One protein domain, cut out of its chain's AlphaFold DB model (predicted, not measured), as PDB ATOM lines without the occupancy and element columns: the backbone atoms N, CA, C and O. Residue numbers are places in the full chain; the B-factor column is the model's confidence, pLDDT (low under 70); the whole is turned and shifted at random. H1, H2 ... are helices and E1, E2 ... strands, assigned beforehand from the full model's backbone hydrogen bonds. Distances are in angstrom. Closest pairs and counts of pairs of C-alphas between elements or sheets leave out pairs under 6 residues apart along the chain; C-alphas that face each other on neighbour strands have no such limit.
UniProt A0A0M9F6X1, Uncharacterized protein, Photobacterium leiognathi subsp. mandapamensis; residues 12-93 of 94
ATOM      1  N   LEU A  12      39.211  -6.996  50.437       73.69
ATOM      2  CA  LEU A  12      39.342  -8.437  50.314       73.69
ATOM      3  C   LEU A  12      38.026  -9.003  49.796       73.69
ATOM      4  O   LEU A  12      36.959  -8.639  50.290       73.69
ATOM      5  N   ILE A  13      38.117  -9.862  48.791       80.00
ATOM      6  CA  ILE A  13      36.992 -10.519  48.138       80.00
ATOM      7  C   ILE A  13      37.182 -12.019  48.315       80.00
ATOM      8  O   ILE A  13      38.245 -12.555  48.018       80.00
ATOM      9  N   PHE A  14      36.146 -12.685  48.807       80.44
ATOM     10  CA  PHE A  14      36.110 -14.127  49.001       80.44
ATOM     11  C   PHE A  14      35.235 -14.710  47.902       80.44
ATOM     12  O   PHE A  14      34.148 -14.188  47.642       80.44
ATOM     13  N   SER A  15      35.694 -15.753  47.227       80.69
ATOM     14  CA  SER A  15      34.915 -16.383  46.162       80.69
ATOM     15  C   SER A  15      35.263 -17.857  46.040       80.69
ATOM     16  O   SER A  15      36.377 -18.279  46.357       80.69
ATOM     17  N   ASN A  16      34.297 -18.643  45.581       86.50
ATOM     18  CA  ASN A  16      34.544 -20.016  45.186       86.50
ATOM     19  C   ASN A  16      35.030 -20.073  43.732       86.50
ATOM     20  O   ASN A  16      34.718 -19.220  42.895       86.50
ATOM     21  N   ILE A  17      35.787 -21.118  43.430       86.44
ATOM     22  CA  ILE A  17      36.198 -21.468  42.082       86.44
ATOM     23  C   ILE A  17      35.002 -22.077  41.361       86.44
ATOM     24  O   ILE A  17      34.380 -23.027  41.850       86.44
ATOM     25  N   THR A  18      34.705 -21.528  40.196       87.56
ATOM     26  CA  THR A  18      33.679 -21.981  39.259       87.56
ATOM     27  C   THR A  18      34.333 -22.329  37.927       87.56
ATOM     28  O   THR A  18      35.493 -21.992  37.681       87.56
ATOM     29  N   ASP A  19      33.581 -22.975  37.039       84.56
ATOM     30  CA  ASP A  19      34.023 -23.218  35.660       84.56
ATOM     31  C   ASP A  19      34.386 -21.917  34.920       84.56
ATOM     32  O   ASP A  19      35.224 -21.921  34.025       84.56
ATOM     33  N   GLU A  20      33.782 -20.794  35.317       83.12
ATOM     34  CA  GLU A  20      33.962 -19.491  34.673       83.12
ATOM     35  C   GLU A  20      35.259 -18.786  35.082       83.12
ATOM     36  O   GLU A  20      35.781 -17.989  34.307       83.12
ATOM     37  N   ASN A  21      35.782 -19.052  36.286       83.12
ATOM     38  CA  ASN A  21      36.928 -18.317  36.834       83.12
ATOM     39  C   ASN A  21      38.189 -19.174  37.044       83.12
ATOM     40  O   ASN A  21      39.264 -18.621  37.287       83.12
ATOM     41  N   VAL A  22      38.093 -20.506  36.935       84.62
ATOM     42  CA  VAL A  22      39.196 -21.423  37.264       84.62
ATOM     43  C   VAL A  22      40.451 -21.176  36.424       84.62
ATOM     44  O   VAL A  22      41.550 -21.151  36.977       84.62
ATOM     45  N   GLU A  23      40.316 -20.941  35.116       85.38
ATOM     46  CA  GLU A  23      41.471 -20.680  34.249       85.38
ATOM     47  C   GLU A  23      42.192 -19.384  34.631       85.38
ATOM     48  O   GLU A  23      43.421 -19.355  34.713       85.38
ATOM     49  N   ASP A  24      41.435 -18.319  34.892       84.75
ATOM     50  CA  ASP A  24      41.988 -17.005  35.215       84.75
ATOM     51  C   ASP A  24      42.685 -17.009  36.578       84.75
ATOM     52  O   ASP A  24      43.785 -16.462  36.727       84.75
ATOM     53  N   VAL A  25      42.093 -17.684  37.568       83.38
ATOM     54  CA  VAL A  25      42.689 -17.830  38.900       83.38
ATOM     55  C   VAL A  25      43.981 -18.646  38.836       83.38
ATOM     56  O   VAL A  25      44.994 -18.230  39.406       83.38
ATOM     57  N   GLN A  26      43.994 -19.761  38.102       84.44
ATOM     58  CA  GLN A  26      45.194 -20.589  37.945       84.44
ATOM     59  C   GLN A  26      46.318 -19.839  37.216       84.44
ATOM     60  O   GLN A  26      47.473 -19.893  37.641       84.44
ATOM     61  N   ARG A  27      45.999 -19.072  36.162       83.81
ATOM     62  CA  ARG A  27      46.983 -18.224  35.460       83.81
ATOM     63  C   ARG A  27      47.575 -17.140  36.359       83.81
ATOM     64  O   ARG A  27      48.721 -16.748  36.154       83.81
ATOM     65  N   SER A  28      46.806 -16.659  37.334       79.88
ATOM     66  CA  SER A  28      47.202 -15.560  38.221       79.88
ATOM     67  C   SER A  28      48.029 -16.012  39.429       79.88
ATOM     68  O   SER A  28      48.814 -15.230  39.957       79.88
ATOM     69  N   THR A  29      47.864 -17.258  39.871       78.88
ATOM     70  CA  THR A  29      48.503 -17.806  41.084       78.88
ATOM     71  C   THR A  29      49.621 -18.800  40.791       78.88
ATOM     72  O   THR A  29      50.453 -19.050  41.657       78.88
ATOM     73  N   ASN A  30      49.659 -19.361  39.576       80.12
ATOM     74  CA  ASN A  30      50.503 -20.505  39.219       80.12
ATOM     75  C   ASN A  30      50.263 -21.748  40.112       80.12
ATOM     76  O   ASN A  30      51.089 -22.658  40.143       80.12
ATOM     77  N   ASP A  31      49.123 -21.784  40.807       81.62
ATOM     78  CA  ASP A  31      48.664 -22.875  41.664       81.62
ATOM     79  C   ASP A  31      47.497 -23.623  41.008       81.62
ATOM     80  O   ASP A  31      46.812 -23.121  40.114       81.62
ATOM     81  N   THR A  32      47.256 -24.861  41.446       86.75
ATOM     82  CA  THR A  32      46.164 -25.688  40.913       86.75
ATOM     83  C   THR A  32      44.901 -25.535  41.755       86.75
ATOM     84  O   THR A  32      44.797 -26.100  42.841       86.75
ATOM     85  N   PHE A  33      43.910 -24.834  41.211       86.75
ATOM     86  CA  PHE A  33      42.582 -24.679  41.808       86.75
ATOM     87  C   PHE A  33      41.589 -25.674  41.201       86.75
ATOM     88  O   PHE A  33      41.575 -25.875  39.988       86.75
ATOM     89  N   LYS A  34      40.732 -26.283  42.023       88.31
ATOM     90  CA  LYS A  34      39.614 -27.121  41.561       88.31
ATOM     91  C   LYS A  34      38.295 -26.387  41.761       88.31
ATOM     92  O   LYS A  34      38.155 -25.623  42.711       88.31
ATOM     93  N   ILE A  35      37.318 -26.670  40.904       86.19
ATOM     94  CA  ILE A  35      35.942 -26.186  41.068       86.19
ATOM     95  C   ILE A  35      35.426 -26.579  42.457       86.19
ATOM     96  O   ILE A  35      35.640 -27.706  42.908       86.19
ATOM     97  N   GLY A  36      34.784 -25.631  43.138       83.88
ATOM     98  CA  GLY A  36      34.301 -25.783  44.511       83.88
ATOM     99  C   GLY A  36      35.319 -25.428  45.601       83.88
ATOM    100  O   GLY A  36      34.917 -25.272  46.751       83.88
ATOM    101  N   MET A  37      36.603 -25.248  45.268       90.00
ATOM    102  CA  MET A  37      37.582 -24.672  46.202       90.00
ATOM    103  C   MET A  37      37.332 -23.180  46.397       90.00
ATOM    104  O   MET A  37      36.672 -22.537  45.587       90.00
ATOM    105  N   TRP A  38      37.888 -22.619  47.460       88.50
ATOM    106  CA  TRP A  38      37.756 -21.212  47.803       88.50
ATOM    107  C   TRP A  38      39.074 -20.468  47.621       88.50
ATOM    108  O   TRP A  38      40.159 -21.050  47.697       88.50
ATOM    109  N   PHE A  39      38.973 -19.167  47.371       87.31
ATOM    110  CA  PHE A  39      40.114 -18.271  47.289       87.31
ATOM    111  C   PHE A  39      39.788 -16.894  47.868       87.31
ATOM    112  O   PHE A  39      38.631 -16.472  47.955       87.31
ATOM    113  N   LEU A  40      40.847 -16.188  48.250       87.69
ATOM    114  CA  LEU A  40      40.816 -14.815  48.732       87.69
ATOM    115  C   LEU A  40      41.541 -13.927  47.726       87.69
ATOM    116  O   LEU A  40      42.726 -14.126  47.481       87.69
ATOM    117  N   SER A  41      40.862 -12.926  47.176       85.12
ATOM    118  CA  SER A  41      41.474 -11.881  46.358       85.12
ATOM    119  C   SER A  41      41.662 -10.608  47.176       85.12
ATOM    120  O   SER A  41      40.728 -10.113  47.806       85.12
ATOM    121  N   LYS A  42      42.873 -10.057  47.161       83.69
ATOM    122  CA  LYS A  42      43.235  -8.803  47.816       83.69
ATOM    123  C   LYS A  42      43.560  -7.754  46.779       83.69
ATOM    124  O   LYS A  42      44.521  -7.903  46.032       83.69
ATOM    125  N   VAL A  43      42.798  -6.667  46.784       77.44
ATOM    126  CA  VAL A  43      43.058  -5.525  45.907       77.44
ATOM    127  C   VAL A  43      44.240  -4.724  46.449       77.44
ATOM    128  O   VAL A  43      44.245  -4.296  47.606       77.44
ATOM    129  N   ILE A  44      45.223  -4.507  45.586       77.56
ATOM    130  CA  ILE A  44      46.405  -3.671  45.788       77.56
ATOM    131  C   ILE A  44      46.211  -2.376  44.986       77.56
ATOM    132  O   ILE A  44      45.271  -2.230  44.198       77.56
ATOM    133  N   GLU A  45      47.075  -1.392  45.212       74.25
ATOM    134  CA  GLU A  45      47.102  -0.162  44.425       74.25
ATOM    135  C   GLU A  45      47.129  -0.445  42.912       74.25
ATOM    136  O   GLU A  45      47.789  -1.364  42.429       74.25
ATOM    137  N   GLY A  46      46.393   0.366  42.147       63.56
ATOM    138  CA  GLY A  46      46.423   0.307  40.684       63.56
ATOM    139  C   GLY A  46      45.690  -0.879  40.050       63.56
ATOM    140  O   GLY A  46      46.093  -1.307  38.974       63.56
ATOM    141  N   TYR A  47      44.615  -1.387  40.672       64.12
ATOM    142  CA  TYR A  47      43.808  -2.522  40.175       64.12
ATOM    143  C   TYR A  47      44.557  -3.860  40.115       64.12
ATOM    144  O   TYR A  47      44.085  -4.810  39.492       64.12
ATOM    145  N   GLN A  48      45.711  -3.951  40.774       70.62
ATOM    146  CA  GLN A  48      46.405  -5.218  40.952       70.62
ATOM    147  C   GLN A  48      45.712  -6.041  42.036       70.62
ATOM    148  O   GLN A  48      45.146  -5.487  42.980       70.62
ATOM    149  N   PHE A  49      45.753  -7.361  41.903       76.00
ATOM    150  CA  PHE A  49      45.192  -8.277  42.884       76.00
ATOM    151  C   PHE A  49      46.188  -9.379  43.232       76.00
ATOM    152  O   PHE A  49      46.860  -9.926  42.363       76.00
ATOM    153  N   GLU A  50      46.262  -9.705  44.516       84.38
ATOM    154  CA  GLU A  50      46.884 -10.929  45.018       84.38
ATOM    155  C   GLU A  50      45.785 -11.957  45.260       84.38
ATOM    156  O   GLU A  50      44.750 -11.620  45.835       84.38
ATOM    157  N   ILE A  51      46.003 -13.201  44.847       86.06
ATOM    158  CA  ILE A  51      45.088 -14.302  45.139       86.06
ATOM    159  C   ILE A  51      45.779 -15.263  46.102       86.06
ATOM    160  O   ILE A  51      46.921 -15.658  45.883       86.06
ATOM    161  N   TYR A  52      45.060 -15.640  47.153       88.06
ATOM    162  CA  TYR A  52      45.477 -16.607  48.156       88.06
ATOM    163  C   TYR A  52      44.530 -17.807  48.126       88.06
ATOM    164  O   TYR A  52      43.318 -17.648  47.966       88.06
ATOM    165  N   GLY A  53      45.088 -19.001  48.289       88.06
ATOM    166  CA  GLY A  53      44.392 -20.281  48.200       88.06
ATOM    167  C   GLY A  53      45.292 -21.318  47.522       88.06
ATOM    168  O   GLY A  53      46.488 -21.061  47.379       88.06
ATOM    169  N   PRO A  54      44.743 -22.461  47.083       91.19
ATOM    170  CA  PRO A  54      43.350 -22.888  47.245       91.19
ATOM    171  C   PRO A  54      42.992 -23.248  48.694       91.19
ATOM    172  O   PRO A  54      43.811 -23.803  49.421       91.19
ATOM    173  N   PHE A  55      41.748 -22.976  49.088       89.12
ATOM    174  CA  PHE A  55      41.164 -23.389  50.370       89.12
ATOM    175  C   PHE A  55      40.030 -24.394  50.154       89.12
ATOM    176  O   PHE A  55      39.356 -24.365  49.120       89.12
ATOM    177  N   GLU A  56      39.780 -25.273  51.124       87.75
ATOM    178  CA  GLU A  56      38.714 -26.279  51.018       87.75
ATOM    179  C   GLU A  56      37.333 -25.697  51.348       87.75
ATOM    180  O   GLU A  56      36.313 -26.231  50.915       87.75
ATOM    181  N   SER A  57      37.278 -24.585  52.088       83.94
ATOM    182  CA  SER A  57      36.022 -23.966  52.519       83.94
ATOM    183  C   SER A  57      36.109 -22.447  52.694       83.94
ATOM    184  O   SER A  57      37.188 -21.854  52.819       83.94
ATOM    185  N   ALA A  58      34.936 -21.811  52.765       81.81
ATOM    186  CA  ALA A  58      34.806 -20.408  53.153       81.81
ATOM    187  C   ALA A  58      35.400 -20.148  54.548       81.81
ATOM    188  O   ALA A  58      36.075 -19.140  54.746       81.81
ATOM    189  N   ASP A  59      35.209 -21.080  55.487       82.19
ATOM    190  CA  ASP A  59      35.706 -20.972  56.862       82.19
ATOM    191  C   ASP A  59      37.237 -20.950  56.920       82.19
ATOM    192  O   ASP A  59      37.821 -20.130  57.630       82.19
ATOM    193  N   GLU A  60      37.905 -21.798  56.135       84.88
ATOM    194  CA  GLU A  60      39.367 -21.775  56.013       84.88
ATOM    195  C   GLU A  60      39.870 -20.465  55.411       84.88
ATOM    196  O   GLU A  60      40.826 -19.870  55.912       84.88
ATOM    197  N   THR A  61      39.182 -19.975  54.381       84.25
ATOM    198  CA  THR A  61      39.513 -18.699  53.734       84.25
ATOM    199  C   THR A  61      39.358 -17.531  54.717       84.25
ATOM    200  O   THR A  61      40.202 -16.634  54.780       84.25
ATOM    201  N   MET A  62      38.307 -17.556  55.540       81.44
ATOM    202  CA  MET A  62      38.049 -16.568  56.590       81.44
ATOM    203  C   MET A  62      39.079 -16.631  57.713       81.44
ATOM    204  O   MET A  62      39.559 -15.589  58.162       81.44
ATOM    205  N   LYS A  63      39.454 -17.837  58.143       85.44
ATOM    206  CA  LYS A  63      40.514 -18.036  59.131       85.44
ATOM    207  C   LYS A  63      41.839 -17.464  58.625       85.44
ATOM    208  O   LYS A  63      42.477 -16.703  59.348       85.44
ATOM    209  N   PHE A  64      42.194 -17.737  57.370       87.00
ATOM    210  CA  PHE A  64      43.379 -17.161  56.739       87.00
ATOM    211  C   PHE A  64      43.320 -15.626  56.711       87.00
ATOM    212  O   PHE A  64      44.263 -14.958  57.134       87.00
ATOM    213  N   ALA A  65      42.195 -15.042  56.285       83.25
ATOM    214  CA  ALA A  65      42.026 -13.589  56.257       83.25
ATOM    215  C   ALA A  65      42.110 -12.950  57.655       83.25
ATOM    216  O   ALA A  65      42.647 -11.848  57.806       83.25
ATOM    217  N   HIS A  66      41.613 -13.634  58.685       83.00
ATOM    218  CA  HIS A  66      41.728 -13.191  60.069       83.00
ATOM    219  C   HIS A  66      43.182 -13.201  60.552       83.00
ATOM    220  O   HIS A  66      43.673 -12.183  61.040       83.00
ATOM    221  N   GLU A  67      43.882 -14.321  60.365       86.12
ATOM    222  CA  GLU A  67      45.252 -14.528  60.845       86.12
ATOM    223  C   GLU A  67      46.276 -13.647  60.109       86.12
ATOM    224  O   GLU A  67      47.179 -13.095  60.739       86.12
ATOM    225  N   HIS A  68      46.125 -13.470  58.794       84.88
ATOM    226  CA  HIS A  68      47.117 -12.786  57.954       84.88
ATOM    227  C   HIS A  68      46.793 -11.321  57.653       84.88
ATOM    228  O   HIS A  68      47.699 -10.528  57.383       84.88
ATOM    229  N   HIS A  69      45.514 -10.942  57.679       78.69
ATOM    230  CA  HIS A  69      45.073  -9.599  57.296       78.69
ATOM    231  C   HIS A  69      44.251  -8.891  58.381       78.69
ATOM    232  O   HIS A  69      43.815  -7.760  58.166       78.69
ATOM    233  N   GLY A  70      44.068  -9.512  59.554       75.00
ATOM    234  CA  GLY A  70      43.371  -8.908  60.693       75.00
ATOM    235  C   GLY A  70      41.875  -8.696  60.455       75.00
ATOM    236  O   GLY A  70      41.258  -7.858  61.113       75.00
ATOM    237  N   ILE A  71      41.285  -9.420  59.501       71.81
ATOM    238  CA  ILE A  71      39.870  -9.288  59.157       71.81
ATOM    239  C   ILE A  71      39.018  -9.989  60.203       71.81
ATOM    240  O   ILE A  71      39.156 -11.180  60.455       71.81
ATOM    241  N   THR A  72      38.122  -9.239  60.829       65.12
ATOM    242  CA  THR A  72      37.230  -9.737  61.888       65.12
ATOM    243  C   THR A  72      35.771  -9.793  61.457       65.12
ATOM    244  O   THR A  72      34.936 -10.337  62.172       65.12
ATOM    245  N   SER A  73      35.451  -9.230  60.294       57.28
ATOM    246  CA  SER A  73      34.119  -9.264  59.704       57.28
ATOM    247  C   SER A  73      34.231  -9.213  58.188       57.28
ATOM    248  O   SER A  73      35.101  -8.533  57.644       57.28
ATOM    249  N   TYR A  74      33.342  -9.929  57.513       59.38
ATOM    250  CA  TYR A  74      33.154  -9.828  56.076       59.38
ATOM    251  C   TYR A  74      31.698  -9.461  55.823       59.38
ATOM    252  O   TYR A  74      30.794  -9.899  56.536       59.38
ATOM    253  N   ARG A  75      31.470  -8.627  54.814       51.22
ATOM    254  CA  ARG A  75      30.135  -8.435  54.266       51.22
ATOM    255  C   ARG A  75      30.043  -9.403  53.102       51.22
ATOM    256  O   ARG A  75      30.620  -9.136  52.051       51.22
ATOM    257  N   GLY A  76      29.389 -10.543  53.315       47.41
ATOM    258  CA  GLY A  76      28.943 -11.355  52.189       47.41
ATOM    259  C   GLY A  76      28.139 -10.456  51.253       47.41
ATOM    260  O   GLY A  76      27.450  -9.540  51.718       47.41
ATOM    261  N   ALA A  77      28.257 -10.660  49.944       41.78
ATOM    262  CA  ALA A  77      27.300 -10.066  49.030       41.78
ATOM    263  C   ALA A  77      25.935 -10.680  49.370       41.78
ATOM    264  O   ALA A  77      25.604 -11.773  48.928       41.78
ATOM    265  N   GLN A  78      25.165  -9.984  50.205       38.72
ATOM    266  CA  GLN A  78      23.796 -10.344  50.583       38.72
ATOM    267  C   GLN A  78      22.874 -10.420  49.344       38.72
ATOM    268  O   GLN A  78      21.770 -10.941  49.409       38.72
ATOM    269  N   GLU A  79      23.363  -9.947  48.195       41.59
ATOM    270  CA  GLU A  79      22.725  -9.986  46.880       41.59
ATOM    271  C   GLU A  79      22.709 -11.375  46.213       41.59
ATOM    272  O   GLU A  79      22.004 -11.530  45.222       41.59
ATOM    273  N   PHE A  80      23.423 -12.388  46.727       44.28
ATOM    274  CA  PHE A  80      23.421 -13.728  46.111       44.28
ATOM    275  C   PHE A  80      22.487 -14.757  46.760       44.28
ATOM    276  O   PHE A  80      22.132 -15.712  46.076       44.28
ATOM    277  N   ASP A  81      22.054 -14.563  48.009       41.62
ATOM    278  CA  ASP A  81      21.161 -15.520  48.691       41.62
ATOM    279  C   ASP A  81      19.698 -15.035  48.711       41.62
ATOM    280  O   ASP A  81      18.804 -15.791  48.357       41.62
ATOM    281  N   ASP A  82      19.437 -13.751  48.993       44.47
ATOM    282  CA  ASP A  82      18.060 -13.217  49.025       44.47
ATOM    283  C   ASP A  82      17.604 -12.631  47.667       44.47
ATOM    284  O   ASP A  82      16.413 -12.570  47.366       44.47
ATOM    285  N   GLY A  83      18.545 -12.192  46.819       44.03
ATOM    286  CA  GLY A  83      18.244 -11.530  45.540       44.03
ATOM    287  C   GLY A  83      17.937 -12.481  44.378       44.03
ATOM    288  O   GLY A  83      17.296 -12.076  43.411       44.03
ATOM    289  N   MET A  84      18.372 -13.743  44.457       47.72
ATOM    290  CA  MET A  84      18.162 -14.730  43.391       47.72
ATOM    291  C   MET A  84      16.731 -15.265  43.352       47.72
ATOM    292  O   MET A  84      16.191 -15.456  42.261       47.72
ATOM    293  N   ASP A  85      16.095 -15.443  44.510       51.97
ATOM    294  CA  ASP A  85      14.707 -15.906  44.595       51.97
ATOM    295  C   ASP A  85      13.723 -14.852  44.061       51.97
ATOM    296  O   ASP A  85      12.797 -15.180  43.316       51.97
ATOM    297  N   GLU A  86      13.961 -13.569  44.348       53.44
ATOM    298  CA  GLU A  86      13.113 -12.469  43.869       53.44
ATOM    299  C   GLU A  86      13.226 -12.279  42.339       53.44
ATOM    300  O   GLU A  86      12.233 -12.023  41.652       53.44
ATOM    301  N   LEU A  87      14.420 -12.495  41.774       49.91
ATOM    302  CA  LEU A  87      14.684 -12.445  40.329       49.91
ATOM    303  C   LEU A  87      14.092 -13.658  39.584       49.91
ATOM    304  O   LEU A  87      13.561 -13.513  38.480       49.91
ATOM    305  N   LEU A  88      14.130 -14.847  40.196       50.09
ATOM    306  CA  LEU A  88      13.523 -16.076  39.670       50.09
ATOM    307  C   LEU A  88      11.991 -16.020  39.656       50.09
ATOM    308  O   LEU A  88      11.380 -16.505  38.703       50.09
ATOM    309  N   GLU A  89      11.356 -15.422  40.664       56.16
ATOM    310  CA  GLU A  89       9.901 -15.221  40.683       56.16
ATOM    311  C   GLU A  89       9.452 -14.161  39.661       56.16
ATOM    312  O   GLU A  89       8.468 -14.361  38.941       56.16
ATOM    313  N   ALA A  90      10.217 -13.077  39.489       50.50
ATOM    314  CA  ALA A  90       9.927 -12.059  38.477       50.50
ATOM    315  C   ALA A  90       9.965 -12.610  37.034       50.50
ATOM    316  O   ALA A  90       9.173 -12.192  36.188       50.50
ATOM    317  N   LEU A  91      10.837 -13.585  36.755       43.94
ATOM    318  CA  LEU A  91      10.970 -14.232  35.441       43.94
ATOM    319  C   LEU A  91       9.892 -15.286  35.140       43.94
ATOM    320  O   LEU A  91       9.659 -15.585  33.972       43.94
ATOM    321  N   LYS A  92       9.207 -15.832  36.153       48.06
ATOM    322  CA  LYS A  92       8.093 -16.790  35.971       48.06
ATOM    323  C   LYS A  92       6.762 -16.127  35.606       48.06
ATOM    324  O   LYS A  92       5.792 -16.828  35.328       48.06
ATOM    325  N   THR A  93       6.701 -14.797  35.652       52.34
ATOM    326  CA  THR A  93       5.463 -14.026  35.453       52.34
ATOM    327  C   THR A  93       5.399 -13.338  34.079       52.34
ATOM    328  O   THR A  93       4.521 -12.505  33.849       52.34
TER     329      THR A  93
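What this domain is: This is residues 12 to 93 of the 94 residues of an uncharacterized protein of Photobacterium leiognathi subsp. mandapamensis (UniProt A0A0M9F6X1). A small sheet of three antiparallel strands, in the order E1, E2, E3, has a helix over each face, H1 over one and H2 over the other. From this compact body an arm sticks out, residues 78 to 93, which holds H3 and makes much of the length. The printed part has 82 residues, with three named helices and three named strands in the order E1, H1, E2, E3, H2, H3; the class is mixed, helices and strands. The whole is loose, with a radius of gyration of the C-alphas of 14.8 A, and spans 45 by 30 by 29 A.

Where its parts are: E1 is residues 12 to 16, 13.5 A long, from C-alpha 12 at (39.342, -8.437, 50.314). E2 is residues 38 to 43, 16.7 A, and E3 residues 49 to 55, 17.3 A. H1 is residues 22 to 29, 10.7 A; H2, residues 58 to 69, 15.5 A; H3, residues 83 to 91, 12.7 A, with C-alpha 91 at (10.970, -14.232, 35.441).

How they stand to each other: E1 and E2 are antiparallel at 153 degrees, with N 13 and O 41 at 2.8 A. E2 and E3 form a hairpin at 164 degrees, with N 40 and O 52 at 2.9 A. H2 is on the sheet at a height of 8.7 A, only just along the strands, at 29 degrees to E2 on the local plane; its closest C-alphas to E2 are Ala 58 and Trp 38, 6.2 A. H1 is on the opposite face, 9.3 A high over E2 and E3, slantwise at 55 degrees to E2 on the local plane; the closest C-alphas of H1 and E3 are Thr 29 and Ile 51, 6.4 A. H3 is apart from the three strands, H1 and H2. In H1, H2 and H3 every O i to N i+4 pair is within hydrogen-bond range.

The domain as a whole: The C-alphas of His 68 and Thr 93 are the farthest apart, 47.4 A. The printed part has no cut; the link from H2 to H3, 13 residues, is long. Residues 46 to 47 and 72 to 93 have pLDDT under 70.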